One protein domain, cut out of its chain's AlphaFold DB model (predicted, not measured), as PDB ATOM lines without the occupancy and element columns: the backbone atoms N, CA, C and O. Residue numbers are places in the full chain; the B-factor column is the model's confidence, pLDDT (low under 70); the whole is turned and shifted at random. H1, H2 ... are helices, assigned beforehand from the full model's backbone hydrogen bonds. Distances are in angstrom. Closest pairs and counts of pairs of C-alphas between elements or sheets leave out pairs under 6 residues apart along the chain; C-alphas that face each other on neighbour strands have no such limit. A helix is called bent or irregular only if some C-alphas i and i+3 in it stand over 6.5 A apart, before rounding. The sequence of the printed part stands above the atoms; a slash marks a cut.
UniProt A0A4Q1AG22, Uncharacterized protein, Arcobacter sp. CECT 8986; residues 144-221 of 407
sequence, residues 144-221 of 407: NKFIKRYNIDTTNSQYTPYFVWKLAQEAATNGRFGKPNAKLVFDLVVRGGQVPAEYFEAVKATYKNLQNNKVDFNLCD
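AT A GLANCE: This is residues 144 to 221 of the 407 residues of an uncharacterized protein of Arcobacter sp. CECT 8986 (UniProt A0A4Q1AG22). Three helices stand side by side and run up and down, H4 the longest of them, with H3 in the middle touching both H2 and H4; the three are no flat row, for H3 sits at the corner between the other two. The short helix H1 is set off to one side beyond H2, touches no helix, and is joined to the rest by the long link of residues 151 to 162, while after H4 residues 212 to 221 fold back from its end towards H2. The printed part has 78 residues, with four named helices in the order H1, H2, H3, H4 and no named strand, and its class is all helix. It is compact, with a radius of gyration of the C-alphas of 11.9 A, and the C-alphas span 32 by 29 by 19 A along their three main axes, a rounded outline.

IN THESE COORDINATES: Start with the longest helix, H4, residues 196 to 211. Find C-alpha 196 of Pro 196 at (-14.124, -15.148, 6.267); from there the helix runs 22.4 A to C-alpha 211 of Gln 211 at (-12.750, 1.974, 20.665), with y and z both larger at its end. Look next at H3, residues 182 to 190, which begins with Ala 182 and ends with Val 190, 12.3 A from first to last C-alpha; its z falls from 24.227 at C-alpha 182 to 12.933 at C-alpha 190. Go back along the chain to H2, residues 163 to 171, from Phe 163 to Ala 171, 12.8 A long, where z rises again. Last, find H1, residues 144 to 150, at the beginning of the printed part: C-alpha 144 is at (8.466, -11.035, 16.364), and the seven residues cover 10.2 A up to Tyr 150.

HOW THE PARTS SIT: Begin at H4 and look for H3: the two touch, with 15 pairs of C-alphas within 8 A. Their closest C-alphas are those of Ala 182 and Leu 210, 5.2 A apart. H3 and H4 run opposite ways at a shallow tilt of 18 degrees and form a helical hairpin, their centres 9.6 A apart. From H3 move on to H2, which touches it with 14 pairs of C-alphas within 8 A. Here the closest C-alphas are those of Ala 168 and Val 185, at 4.7 A. H2 and H3 also form a helical hairpin, running opposite ways at a shallow tilt of 7 degrees, with 8.8 A between their centres. H2 and H4 are apart. H1 is apart from H2, from H3 and from H4. In the backbone atoms of H1, H2, H3 and H4, every O i to N i+4 pair is within hydrogen-bond range. No helix is bent or irregular.

THE WHOLE: To see how large the whole is, find C-alpha 155 at (5.688, -24.640, 14.637) and C-alpha 212 at (-14.742, 1.562, 23.938); these C-alphas, of Thr 155 and Asn 212, are the two farthest apart, at 34.5 A. The first and last printed C-alphas, of Asn 144 and Asp 221, are 28.4 A apart. The printed part has no cut. The link from H1 to H2 is long, with 12 residues, and its C-alphas lie 9 to 18 A from the mean of all C-alphas. The link from H2 to H3, 10 residues, is short but not tight, and the link from H3 to H4, 5 residues, is tight. Look down the B-factor column for the model's own confidence: the mean pLDDT of the printed part is 95.1, and no printed residue is under 70.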
ATOM      1  N   ASN A 144       7.244 -10.317  15.999       96.69
ATOM      2  CA  ASN A 144       8.466 -11.035  16.364       96.69
ATOM      3  C   ASN A 144       8.811 -10.789  17.834       96.69
ATOM      4  O   ASN A 144       9.138 -11.724  18.571       96.69
ATOM      5  N   LYS A 145       8.659  -9.541  18.290       97.69
ATOM      6  CA  LYS A 145       8.805  -9.194  19.703       97.69
ATOM      7  C   LYS A 145       7.751  -9.881  20.563       97.69
ATOM      8  O   LYS A 145       8.094 -10.356  21.643       97.69
ATOM      9  N   PHE A 146       6.502  -9.972  20.101       97.75
ATOM     10  CA  PHE A 146       5.439 -10.687  20.810       97.75
ATOM     11  C   PHE A 146       5.756 -12.182  20.968       97.75
ATOM     12  O   PHE A 146       5.736 -12.693  22.089       97.75
ATOM     13  N   ILE A 147       6.109 -12.862  19.870       97.50
ATOM     14  CA  ILE A 147       6.467 -14.290  19.865       97.50
ATOM     15  C   ILE A 147       7.631 -14.550  20.821       97.50
ATOM     16  O   ILE A 147       7.526 -15.421  21.686       97.50
ATOM     17  N   LYS A 148       8.709 -13.759  20.717       97.50
ATOM     18  CA  LYS A 148       9.899 -13.900  21.566       97.50
ATOM     19  C   LYS A 148       9.587 -13.640  23.038       97.50
ATOM     20  O   LYS A 148      10.005 -14.412  23.893       97.50
ATOM     21  N   ARG A 149       8.847 -12.568  23.345       97.25
ATOM     22  CA  ARG A 149       8.522 -12.174  24.726       97.25
ATOM     23  C   ARG A 149       7.727 -13.244  25.469       97.25
ATOM     24  O   ARG A 149       7.950 -13.427  26.659       97.25
ATOM     25  N   TYR A 150       6.795 -13.905  24.788       97.00
ATOM     26  CA  TYR A 150       5.879 -14.862  25.415       97.00
ATOM     27  C   TYR A 150       6.157 -16.321  25.054       97.00
ATOM     28  O   TYR A 150       5.343 -17.184  25.382       97.00
ATOM     29  N   ASN A 151       7.293 -16.590  24.403       96.19
ATOM     30  CA  ASN A 151       7.713 -17.919  23.964       96.19
ATOM     31  C   ASN A 151       6.588 -18.674  23.228       96.19
ATOM     32  O   ASN A 151       6.190 -19.776  23.611       96.19
ATOM     33  N   ILE A 152       5.997 -18.026  22.220       96.06
ATOM     34  CA  ILE A 152       4.882 -18.600  21.460       96.06
ATOM     35  C   ILE A 152       5.420 -19.643  20.478       96.06
ATOM     36  O   ILE A 152       6.117 -19.292  19.531       96.06
ATOM     37  N   ASP A 153       5.047 -20.908  20.666       92.50
ATOM     38  CA  ASP A 153       5.337 -21.962  19.692       92.50
ATOM     39  C   ASP A 153       4.442 -21.809  18.453       92.50
ATOM     40  O   ASP A 153       3.224 -21.995  18.508       92.50
ATOM     41  N   THR A 154       5.054 -21.448  17.327       88.88
ATOM     42  CA  THR A 154       4.368 -21.279  16.042       88.88
ATOM     43  C   THR A 154       4.507 -22.482  15.111       88.88
ATOM     44  O   THR A 154       3.891 -22.463  14.043       88.88
ATOM     45  N   THR A 155       5.262 -23.518  15.501       84.94
ATOM     46  CA  THR A 155       5.688 -24.640  14.637       84.94
ATOM     47  C   THR A 155       4.510 -25.320  13.942       84.94
ATOM     48  O   THR A 155       4.575 -25.607  12.753       84.94
ATOM     49  N   ASN A 156       3.392 -25.495  14.654       82.00
ATOM     50  CA  ASN A 156       2.178 -26.141  14.138       82.00
ATOM     51  C   ASN A 156       0.949 -25.220  14.140       82.00
ATOM     52  O   ASN A 156      -0.192 -25.694  14.129       82.00
ATOM     53  N   SER A 157       1.161 -23.901  14.164       82.69
ATOM     54  CA  SER A 157       0.071 -22.914  14.239       82.69
ATOM     55  C   SER A 157      -0.941 -23.069  13.095       82.69
ATOM     56  O   SER A 157      -2.147 -23.091  13.338       82.69
ATOM     57  N   GLN A 158      -0.458 -23.308  11.873       75.50
ATOM     58  CA  GLN A 158      -1.286 -23.512  10.679       75.50
ATOM     59  C   GLN A 158      -2.176 -24.764  10.734       75.50
ATOM     60  O   GLN A 158      -3.265 -24.763  10.166       75.50
ATOM     61  N   TYR A 159      -1.757 -25.803  11.464       80.56
ATOM     62  CA  TYR A 159      -2.505 -27.057  11.613       80.56
ATOM     63  C   TYR A 159      -3.392 -27.087  12.857       80.56
ATOM     64  O   TYR A 159      -4.169 -28.021  13.042       80.56
ATOM     65  N   THR A 160      -3.287 -26.077  13.724       85.94
ATOM     66  CA  THR A 160      -4.049 -25.996  14.970       85.94
ATOM     67  C   THR A 160      -5.229 -25.045  14.788       85.94
ATOM     68  O   THR A 160      -5.014 -23.831  14.785       85.94
ATOM     69  N   PRO A 161      -6.482 -25.535  14.688       88.69
ATOM     70  CA  PRO A 161      -7.637 -24.675  14.455       88.69
ATOM     71  C   PRO A 161      -7.734 -23.536  15.469       88.69
ATOM     72  O   PRO A 161      -7.591 -23.749  16.682       88.69
ATOM     73  N   TYR A 162      -7.977 -22.331  14.951       93.50
ATOM     74  CA  TYR A 162      -8.147 -21.098  15.724       93.50
ATOM     75  C   TYR A 162      -6.983 -20.763  16.671       93.50
ATOM     76  O   TYR A 162      -7.189 -20.055  17.655       93.50
ATOM     77  N   PHE A 163      -5.772 -21.268  16.412       95.56
ATOM     78  CA  PHE A 163      -4.573 -21.030  17.224       95.56
ATOM     79  C   PHE A 163      -4.420 -19.568  17.659       95.56
ATOM     80  O   PHE A 163      -4.358 -19.294  18.857       95.56
ATOM     81  N   VAL A 164      -4.424 -18.627  16.712       96.94
ATOM     82  CA  VAL A 164      -4.210 -17.207  17.021       96.94
ATOM     83  C   VAL A 164      -5.380 -16.630  17.828       96.94
ATOM     84  O   VAL A 164      -5.169 -15.881  18.779       96.94
ATOM     85  N   TRP A 165      -6.618 -17.031  17.533       97.19
ATOM     86  CA  TRP A 165      -7.790 -16.601  18.305       97.19
ATOM     87  C   TRP A 165      -7.830 -17.168  19.725       97.19
ATOM     88  O   TRP A 165      -8.382 -16.525  20.615       97.19
ATOM     89  N   LYS A 166      -7.191 -18.313  19.997       95.75
ATOM     90  CA  LYS A 166      -6.973 -18.746  21.387       95.75
ATOM     91  C   LYS A 166      -6.040 -17.792  22.122       95.75
ATOM     92  O   LYS A 166      -6.340 -17.435  23.255       95.75
ATOM     93  N   LEU A 167      -4.968 -17.328  21.471       97.31
ATOM     94  CA  LEU A 167      -4.091 -16.303  22.050       97.31
ATOM     95  C   LEU A 167      -4.881 -15.018  22.338       97.31
ATOM     96  O   LEU A 167      -4.721 -14.434  23.405       97.31
ATOM     97  N   ALA A 168      -5.766 -14.610  21.422       98.06
ATOM     98  CA  ALA A 168      -6.638 -13.452  21.629       98.06
ATOM     99  C   ALA A 168      -7.576 -13.646  22.833       98.06
ATOM    100  O   ALA A 168      -7.705 -12.756  23.668       98.06
ATOM    101  N   GLN A 169      -8.186 -14.825  22.971       97.19
ATOM    102  CA  GLN A 169      -9.054 -15.145  24.104       97.19
ATOM    103  C   GLN A 169      -8.289 -15.181  25.434       97.19
ATOM    104  O   GLN A 169      -8.803 -14.728  26.453       97.19
ATOM    105  N   GLU A 170      -7.047 -15.663  25.439       96.56
ATOM    106  CA  GLU A 170      -6.175 -15.577  26.613       96.56
ATOM    107  C   GLU A 170      -5.834 -14.119  26.959       96.56
ATOM    108  O   GLU A 170      -5.901 -13.745  28.129       96.56
ATOM    109  N   ALA A 171      -5.537 -13.280  25.957       97.75
ATOM    110  CA  ALA A 171      -5.252 -11.851  26.129       97.75
ATOM    111  C   ALA A 171      -6.452 -11.040  26.645       97.75
ATOM    112  O   ALA A 171      -6.271  -9.942  27.180       97.75
ATOM    113  N   ALA A 172      -7.669 -11.577  26.519       97.69
ATOM    114  CA  ALA A 172      -8.876 -10.994  27.092       97.69
ATOM    115  C   ALA A 172      -9.045 -11.286  28.597       97.69
ATOM    116  O   ALA A 172      -9.983 -10.798  29.224       97.69
ATOM    117  N   THR A 173      -8.146 -12.069  29.198       96.62
ATOM    118  CA  THR A 173      -8.201 -12.471  30.611       96.62
ATOM    119  C   THR A 173      -6.871 -12.211  31.319       96.62
ATOM    120  O   THR A 173      -5.863 -11.915  30.683       96.62
ATOM    121  N   ASN A 174      -6.853 -12.296  32.653       95.19
ATOM    122  CA  ASN A 174      -5.590 -12.292  33.392       95.19
ATOM    123  C   ASN A 174      -4.819 -13.584  33.088       95.19
ATOM    124  O   ASN A 174      -5.384 -14.675  33.182       95.19
ATOM    125  N   GLY A 175      -3.528 -13.479  32.778       94.31
ATOM    126  CA  GLY A 175      -2.712 -14.658  32.498       94.31
ATOM    127  C   GLY A 175      -1.307 -14.322  32.022       94.31
ATOM    128  O   GLY A 175      -0.721 -13.319  32.426       94.31
ATOM    129  N   ARG A 176      -0.761 -15.157  31.129       95.62
ATOM    130  CA  ARG A 176       0.623 -15.019  30.634       95.62
ATOM    131  C   ARG A 176       0.912 -13.705  29.901       95.62
ATOM    132  O   ARG A 176       2.070 -13.323  29.796       95.62
ATOM    133  N   PHE A 177      -0.122 -13.013  29.423       96.44
ATOM    134  CA  PHE A 177      -0.004 -11.708  28.766       96.44
ATOM    135  C   PHE A 177      -0.196 -10.521  29.725       96.44
ATOM    136  O   PHE A 177      -0.187  -9.371  29.290       96.44
ATOM    137  N   GLY A 178      -0.328 -10.783  31.030       94.94
ATOM    138  CA  GLY A 178      -0.558  -9.769  32.055       94.94
ATOM    139  C   GLY A 178      -2.042  -9.463  32.256       94.94
ATOM    140  O   GLY A 178      -2.873 -10.374  32.270       94.94
ATOM    141  N   LYS A 179      -2.356  -8.178  32.466       97.00
ATOM    142  CA  LYS A 179      -3.738  -7.692  32.593       97.00
ATOM    143  C   LYS A 179      -4.443  -7.724  31.224       97.00
ATOM    144  O   LYS A 179      -3.774  -7.458  30.222       97.00
ATOM    145  N   PRO A 180      -5.766  -7.973  31.183       97.56
ATOM    146  CA  PRO A 180      -6.556  -7.927  29.959       97.56
ATOM    147  C   PRO A 180      -6.285  -6.654  29.146       97.56
ATOM    148  O   PRO A 180      -6.286  -5.553  29.700       97.56
ATOM    149  N   ASN A 181      -6.061  -6.796  27.838       97.12
ATOM    150  CA  ASN A 181      -5.701  -5.679  26.962       97.12
ATOM    151  C   ASN A 181      -6.477  -5.720  25.633       97.12
ATOM    152  O   ASN A 181      -6.225  -6.577  24.787       97.12
ATOM    153  N   ALA A 182      -7.382  -4.756  25.422       97.75
ATOM    154  CA  ALA A 182      -8.232  -4.685  24.227       97.75
ATOM    155  C   ALA A 182      -7.431  -4.524  22.923       97.75
ATOM    156  O   ALA A 182      -7.807  -5.093  21.900       97.75
ATOM    157  N   LYS A 183      -6.314  -3.786  22.958       98.00
ATOM    158  CA  LYS A 183      -5.445  -3.596  21.791       98.00
ATOM    159  C   LYS A 183      -4.768  -4.902  21.397       98.00
ATOM    160  O   LYS A 183      -4.827  -5.279  20.234       98.00
ATOM    161  N   LEU A 184      -4.219  -5.627  22.372       98.19
ATOM    162  CA  LEU A 184      -3.612  -6.934  22.119       98.19
ATOM    163  C   LEU A 184      -4.639  -7.944  21.584       98.19
ATOM    164  O   LEU A 184      -4.335  -8.692  20.659       98.19
ATOM    165  N   VAL A 185      -5.856  -7.952  22.137       98.50
ATOM    166  CA  VAL A 185      -6.958  -8.786  21.630       98.50
ATOM    167  C   VAL A 185      -7.244  -8.467  20.162       98.50
ATOM    168  O   VAL A 185      -7.270  -9.381  19.341       98.50
ATOM    169  N   PHE A 186      -7.416  -7.188  19.818       98.62
ATOM    170  CA  PHE A 186      -7.651  -6.753  18.440       98.62
ATOM    171  C   PHE A 186      -6.508  -7.166  17.500       98.62
ATOM    172  O   PHE A 186      -6.760  -7.774  16.461       98.62
ATOM    173  N   ASP A 187      -5.256  -6.921  17.893       98.31
ATOM    174  CA  ASP A 187      -4.076  -7.250  17.084       98.31
ATOM    175  C   ASP A 187      -3.954  -8.750  16.796       98.31
ATOM    176  O   ASP A 187      -3.575  -9.157  15.695       98.31
ATOM    177  N   LEU A 188      -4.305  -9.590  17.772       98.31
ATOM    178  CA  LEU A 188      -4.326 -11.039  17.601       98.31
ATOM    179  C   LEU A 188      -5.508 -11.481  16.729       98.31
ATOM    180  O   LEU A 188      -5.321 -12.303  15.834       98.31
ATOM    181  N   VAL A 189      -6.708 -10.924  16.923       98.25
ATOM    182  CA  VAL A 189      -7.880 -11.278  16.101       98.25
ATOM    183  C   VAL A 189      -7.661 -10.954  14.631       98.25
ATOM    184  O   VAL A 189      -7.955 -11.795  13.789       98.25
ATOM    185  N   VAL A 190      -7.064  -9.805  14.314       97.75
ATOM    186  CA  VAL A 190      -6.739  -9.413  12.933       97.75
ATOM    187  C   VAL A 190      -5.795 -10.410  12.240       97.75
ATOM    188  O   VAL A 190      -5.805 -10.512  11.013       97.75
ATOM    189  N   ARG A 191      -4.995 -11.159  13.002       96.56
ATOM    190  CA  ARG A 191      -3.991 -12.116  12.498       96.56
ATOM    191  C   ARG A 191      -4.441 -13.575  12.552       96.56
ATOM    192  O   ARG A 191      -3.645 -14.472  12.273       96.56
ATOM    193  N   GLY A 192      -5.680 -13.812  12.968       93.81
ATOM    194  CA  GLY A 192      -6.272 -15.135  13.077       93.81
ATOM    195  C   GLY A 192      -7.600 -15.200  12.345       93.81
ATOM    196  O   GLY A 192      -8.349 -14.236  12.338       93.81
ATOM    197  N   GLY A 193      -7.915 -16.350  11.771       86.75
ATOM    198  CA  GLY A 193      -9.172 -16.588  11.078       86.75
ATOM    199  C   GLY A 193      -9.042 -17.803  10.174       86.75
ATOM    200  O   GLY A 193      -7.975 -18.084   9.637       86.75
ATOM    201  N   GLN A 194     -10.119 -18.564  10.034       88.19
ATOM    202  CA  GLN A 194     -10.174 -19.688   9.088       88.19
ATOM    203  C   GLN A 194     -11.334 -19.542   8.104       88.19
ATOM    204  O   GLN A 194     -11.276 -20.029   6.973       88.19
ATOM    205  N   VAL A 195     -12.391 -18.853   8.533       93.00
ATOM    206  CA  VAL A 195     -13.622 -18.661   7.781       93.00
ATOM    207  C   VAL A 195     -13.881 -17.158   7.675       93.00
ATOM    208  O   VAL A 195     -14.026 -16.513   8.715       93.00
ATOM    209  N   PRO A 196     -13.980 -16.591   6.458       94.00
ATOM    210  CA  PRO A 196     -14.124 -15.148   6.267       94.00
ATOM    211  C   PRO A 196     -15.316 -14.535   7.010       94.00
ATOM    212  O   PRO A 196     -15.169 -13.495   7.638       94.00
ATOM    213  N   ALA A 197     -16.477 -15.199   7.025       93.94
ATOM    214  CA  ALA A 197     -17.649 -14.698   7.749       93.94
ATOM    215  C   ALA A 197     -17.396 -14.572   9.266       93.94
ATOM    216  O   ALA A 197     -17.712 -13.546   9.863       93.94
ATOM    217  N   GLU A 198     -16.764 -15.581   9.876       96.19
ATOM    218  CA  GLU A 198     -16.358 -15.540  11.289       96.19
ATOM    219  C   GLU A 198     -15.331 -14.414  11.513       96.19
ATOM    220  O   GLU A 198     -15.420 -13.668  12.490       96.19
ATOM    221  N   TYR A 199     -14.370 -14.264  10.590       97.31
ATOM    222  CA  TYR A 199     -13.327 -13.235  10.641       97.31
ATOM    223  C   TYR A 199     -13.906 -11.820  10.629       97.31
ATOM    224  O   TYR A 199     -13.520 -10.986  11.449       97.31
ATOM    225  N   PHE A 200     -14.849 -11.550   9.726       97.50
ATOM    226  CA  PHE A 200     -15.434 -10.223   9.543       97.50
ATOM    227  C   PHE A 200     -16.133  -9.772  10.827       97.50
ATOM    228  O   PHE A 200     -15.899  -8.659  11.304       97.50
ATOM    229  N   GLU A 201     -16.941 -10.647  11.424       97.69
ATOM    230  CA  GLU A 201     -17.662 -10.342  12.660       97.69
ATOM    231  C   GLU A 201     -16.718 -10.195  13.861       97.69
ATOM    232  O   GLU A 201     -16.847  -9.235  14.628       97.69
ATOM    233  N   ALA A 202     -15.703 -11.057  13.983       98.19
ATOM    234  CA  ALA A 202     -14.700 -10.958  15.043       98.19
ATOM    235  C   ALA A 202     -13.895  -9.647  14.966       98.19
ATOM    236  O   ALA A 202     -13.709  -8.967  15.981       98.19
ATOM    237  N   VAL A 203     -13.452  -9.245  13.770       98.38
ATOM    238  CA  VAL A 203     -12.706  -7.992  13.558       98.38
ATOM    239  C   VAL A 203     -13.567  -6.774  13.888       98.38
ATOM    240  O   VAL A 203     -13.114  -5.882  14.608       98.38
ATOM    241  N   LYS A 204     -14.821  -6.727  13.423       98.38
ATOM    242  CA  LYS A 204     -15.741  -5.622  13.750       98.38
ATOM    243  C   LYS A 204     -15.973  -5.511  15.252       98.38
ATOM    244  O   LYS A 204     -15.893  -4.415  15.807       98.38
ATOM    245  N   ALA A 205     -16.269  -6.635  15.903       98.31
ATOM    246  CA  ALA A 205     -16.570  -6.667  17.327       98.31
ATOM    247  C   ALA A 205     -15.361  -6.244  18.166       98.31
ATOM    248  O   ALA A 205     -15.492  -5.400  19.052       98.31
ATOM    249  N   THR A 206     -14.171  -6.762  17.857       98.44
ATOM    250  CA  THR A 206     -12.950  -6.400  18.589       98.44
ATOM    251  C   THR A 206     -12.499  -4.970  18.327       98.44
ATOM    252  O   THR A 206     -12.055  -4.308  19.260       98.44
ATOM    253  N   TYR A 207     -12.692  -4.439  17.117       98.44
ATOM    254  CA  TYR A 207     -12.443  -3.023  16.848       98.44
ATOM    255  C   TYR A 207     -13.397  -2.116  17.635       98.44
ATOM    256  O   TYR A 207     -12.959  -1.165  18.280       98.44
ATOM    257  N   LYS A 208     -14.695  -2.448  17.674       98.31
ATOM    258  CA  LYS A 208     -15.670  -1.738  18.515       98.31
ATOM    259  C   LYS A 208     -15.287  -1.815  19.996       98.31
ATOM    260  O   LYS A 208     -15.398  -0.821  20.711       98.31
ATOM    261  N   ASN A 209     -14.839  -2.974  20.469       97.88
ATOM    262  CA  ASN A 209     -14.383  -3.156  21.846       97.88
ATOM    263  C   ASN A 209     -13.145  -2.295  22.147       97.88
ATOM    264  O   ASN A 209     -13.132  -1.605  23.165       97.88
ATOM    265  N   LEU A 210     -12.170  -2.253  21.233       97.44
ATOM    266  CA  LEU A 210     -10.989  -1.391  21.322       97.44
ATOM    267  C   LEU A 210     -11.371   0.090  21.450       97.44
ATOM    268  O   LEU A 210     -10.876   0.766  22.343       97.44
ATOM    269  N   GLN A 211     -12.293   0.579  20.616       97.56
ATOM    270  CA  GLN A 211     -12.750   1.974  20.665       97.56
ATOM    271  C   GLN A 211     -13.437   2.346  21.989       97.56
ATOM    272  O   GLN A 211     -13.408   3.505  22.389       97.56
ATOM    273  N   ASN A 212     -14.036   1.369  22.672       97.25
ATOM    274  CA  ASN A 212     -14.742   1.562  23.938       97.25
ATOM    275  C   ASN A 212     -13.919   1.130  25.165       97.25
ATOM    276  O   ASN A 212     -14.474   1.032  26.257       97.25
ATOM    277  N   ASN A 213     -12.628   0.812  25.001       94.31
ATOM    278  CA  ASN A 213     -11.776   0.238  26.053       94.31
ATOM    279  C   ASN A 213     -12.384  -1.000  26.751       94.31
ATOM    280  O   ASN A 213     -12.088  -1.287  27.912       94.31
ATOM    281  N   LYS A 214     -13.225  -1.764  26.044       97.44
ATOM    282  CA  LYS A 214     -13.801  -3.016  26.541       97.44
ATOM    283  C   LYS A 214     -12.844  -4.157  26.219       97.44
ATOM    284  O   LYS A 214     -12.495  -4.358  25.059       97.44
ATOM    285  N   VAL A 215     -12.453  -4.940  27.222       96.06
ATOM    286  CA  VAL A 215     -11.649  -6.147  27.002       96.06
ATOM    287  C   VAL A 215     -12.543  -7.375  27.091       96.06
ATOM    288  O   VAL A 215     -12.897  -7.816  28.179       96.06
ATOM    289  N   ASP A 216     -12.948  -7.888  25.934       94.50
ATOM    290  CA  ASP A 216     -13.838  -9.039  25.828       94.50
ATOM    291  C   ASP A 216     -13.619  -9.738  24.488       94.50
ATOM    292  O   ASP A 216     -13.630  -9.089  23.434       94.50
ATOM    293  N   PHE A 217     -13.384 -11.046  24.548       97.56
ATOM    294  CA  PHE A 217     -13.295 -11.908  23.382       97.56
ATOM    295  C   PHE A 217     -13.426 -13.374  23.791       97.56
ATOM    296  O   PHE A 217     -12.598 -13.918  24.524       97.56
ATOM    297  N   ASN A 218     -14.440 -14.037  23.252       96.19
ATOM    298  CA  ASN A 218     -14.572 -15.482  23.272       96.19
ATOM    299  C   ASN A 218     -14.725 -15.942  21.828       96.19
ATOM    300  O   ASN A 218     -15.700 -15.595  21.166       96.19
ATOM    301  N   LEU A 219     -13.768 -16.734  21.337       95.00
ATOM    302  CA  LEU A 219     -13.747 -17.120  19.926       95.00
ATOM    303  C   LEU A 219     -15.047 -17.824  19.514       95.00
ATOM    304  O   LEU A 219     -15.513 -17.644  18.395       95.00
ATOM    305  N   CYS A 220     -15.659 -18.582  20.432       93.75
ATOM    306  CA  CYS A 220     -16.872 -19.354  20.170       93.75
ATOM    307  C   CYS A 220     -18.121 -18.505  19.924       93.75
ATOM    308  O   CYS A 220     -19.102 -19.048  19.423       93.75
ATOM    309  N   ASP A 221     -18.081 -17.207  20.226       95.38
ATOM    310  CA  ASP A 221     -19.190 -16.288  19.959       95.38
ATOM    311  C   ASP A 221     -19.256 -15.892  18.470       95.38
ATOM    312  O   ASP A 221     -20.292 -15.426  18.005       95.38
TER     313      ASP A 221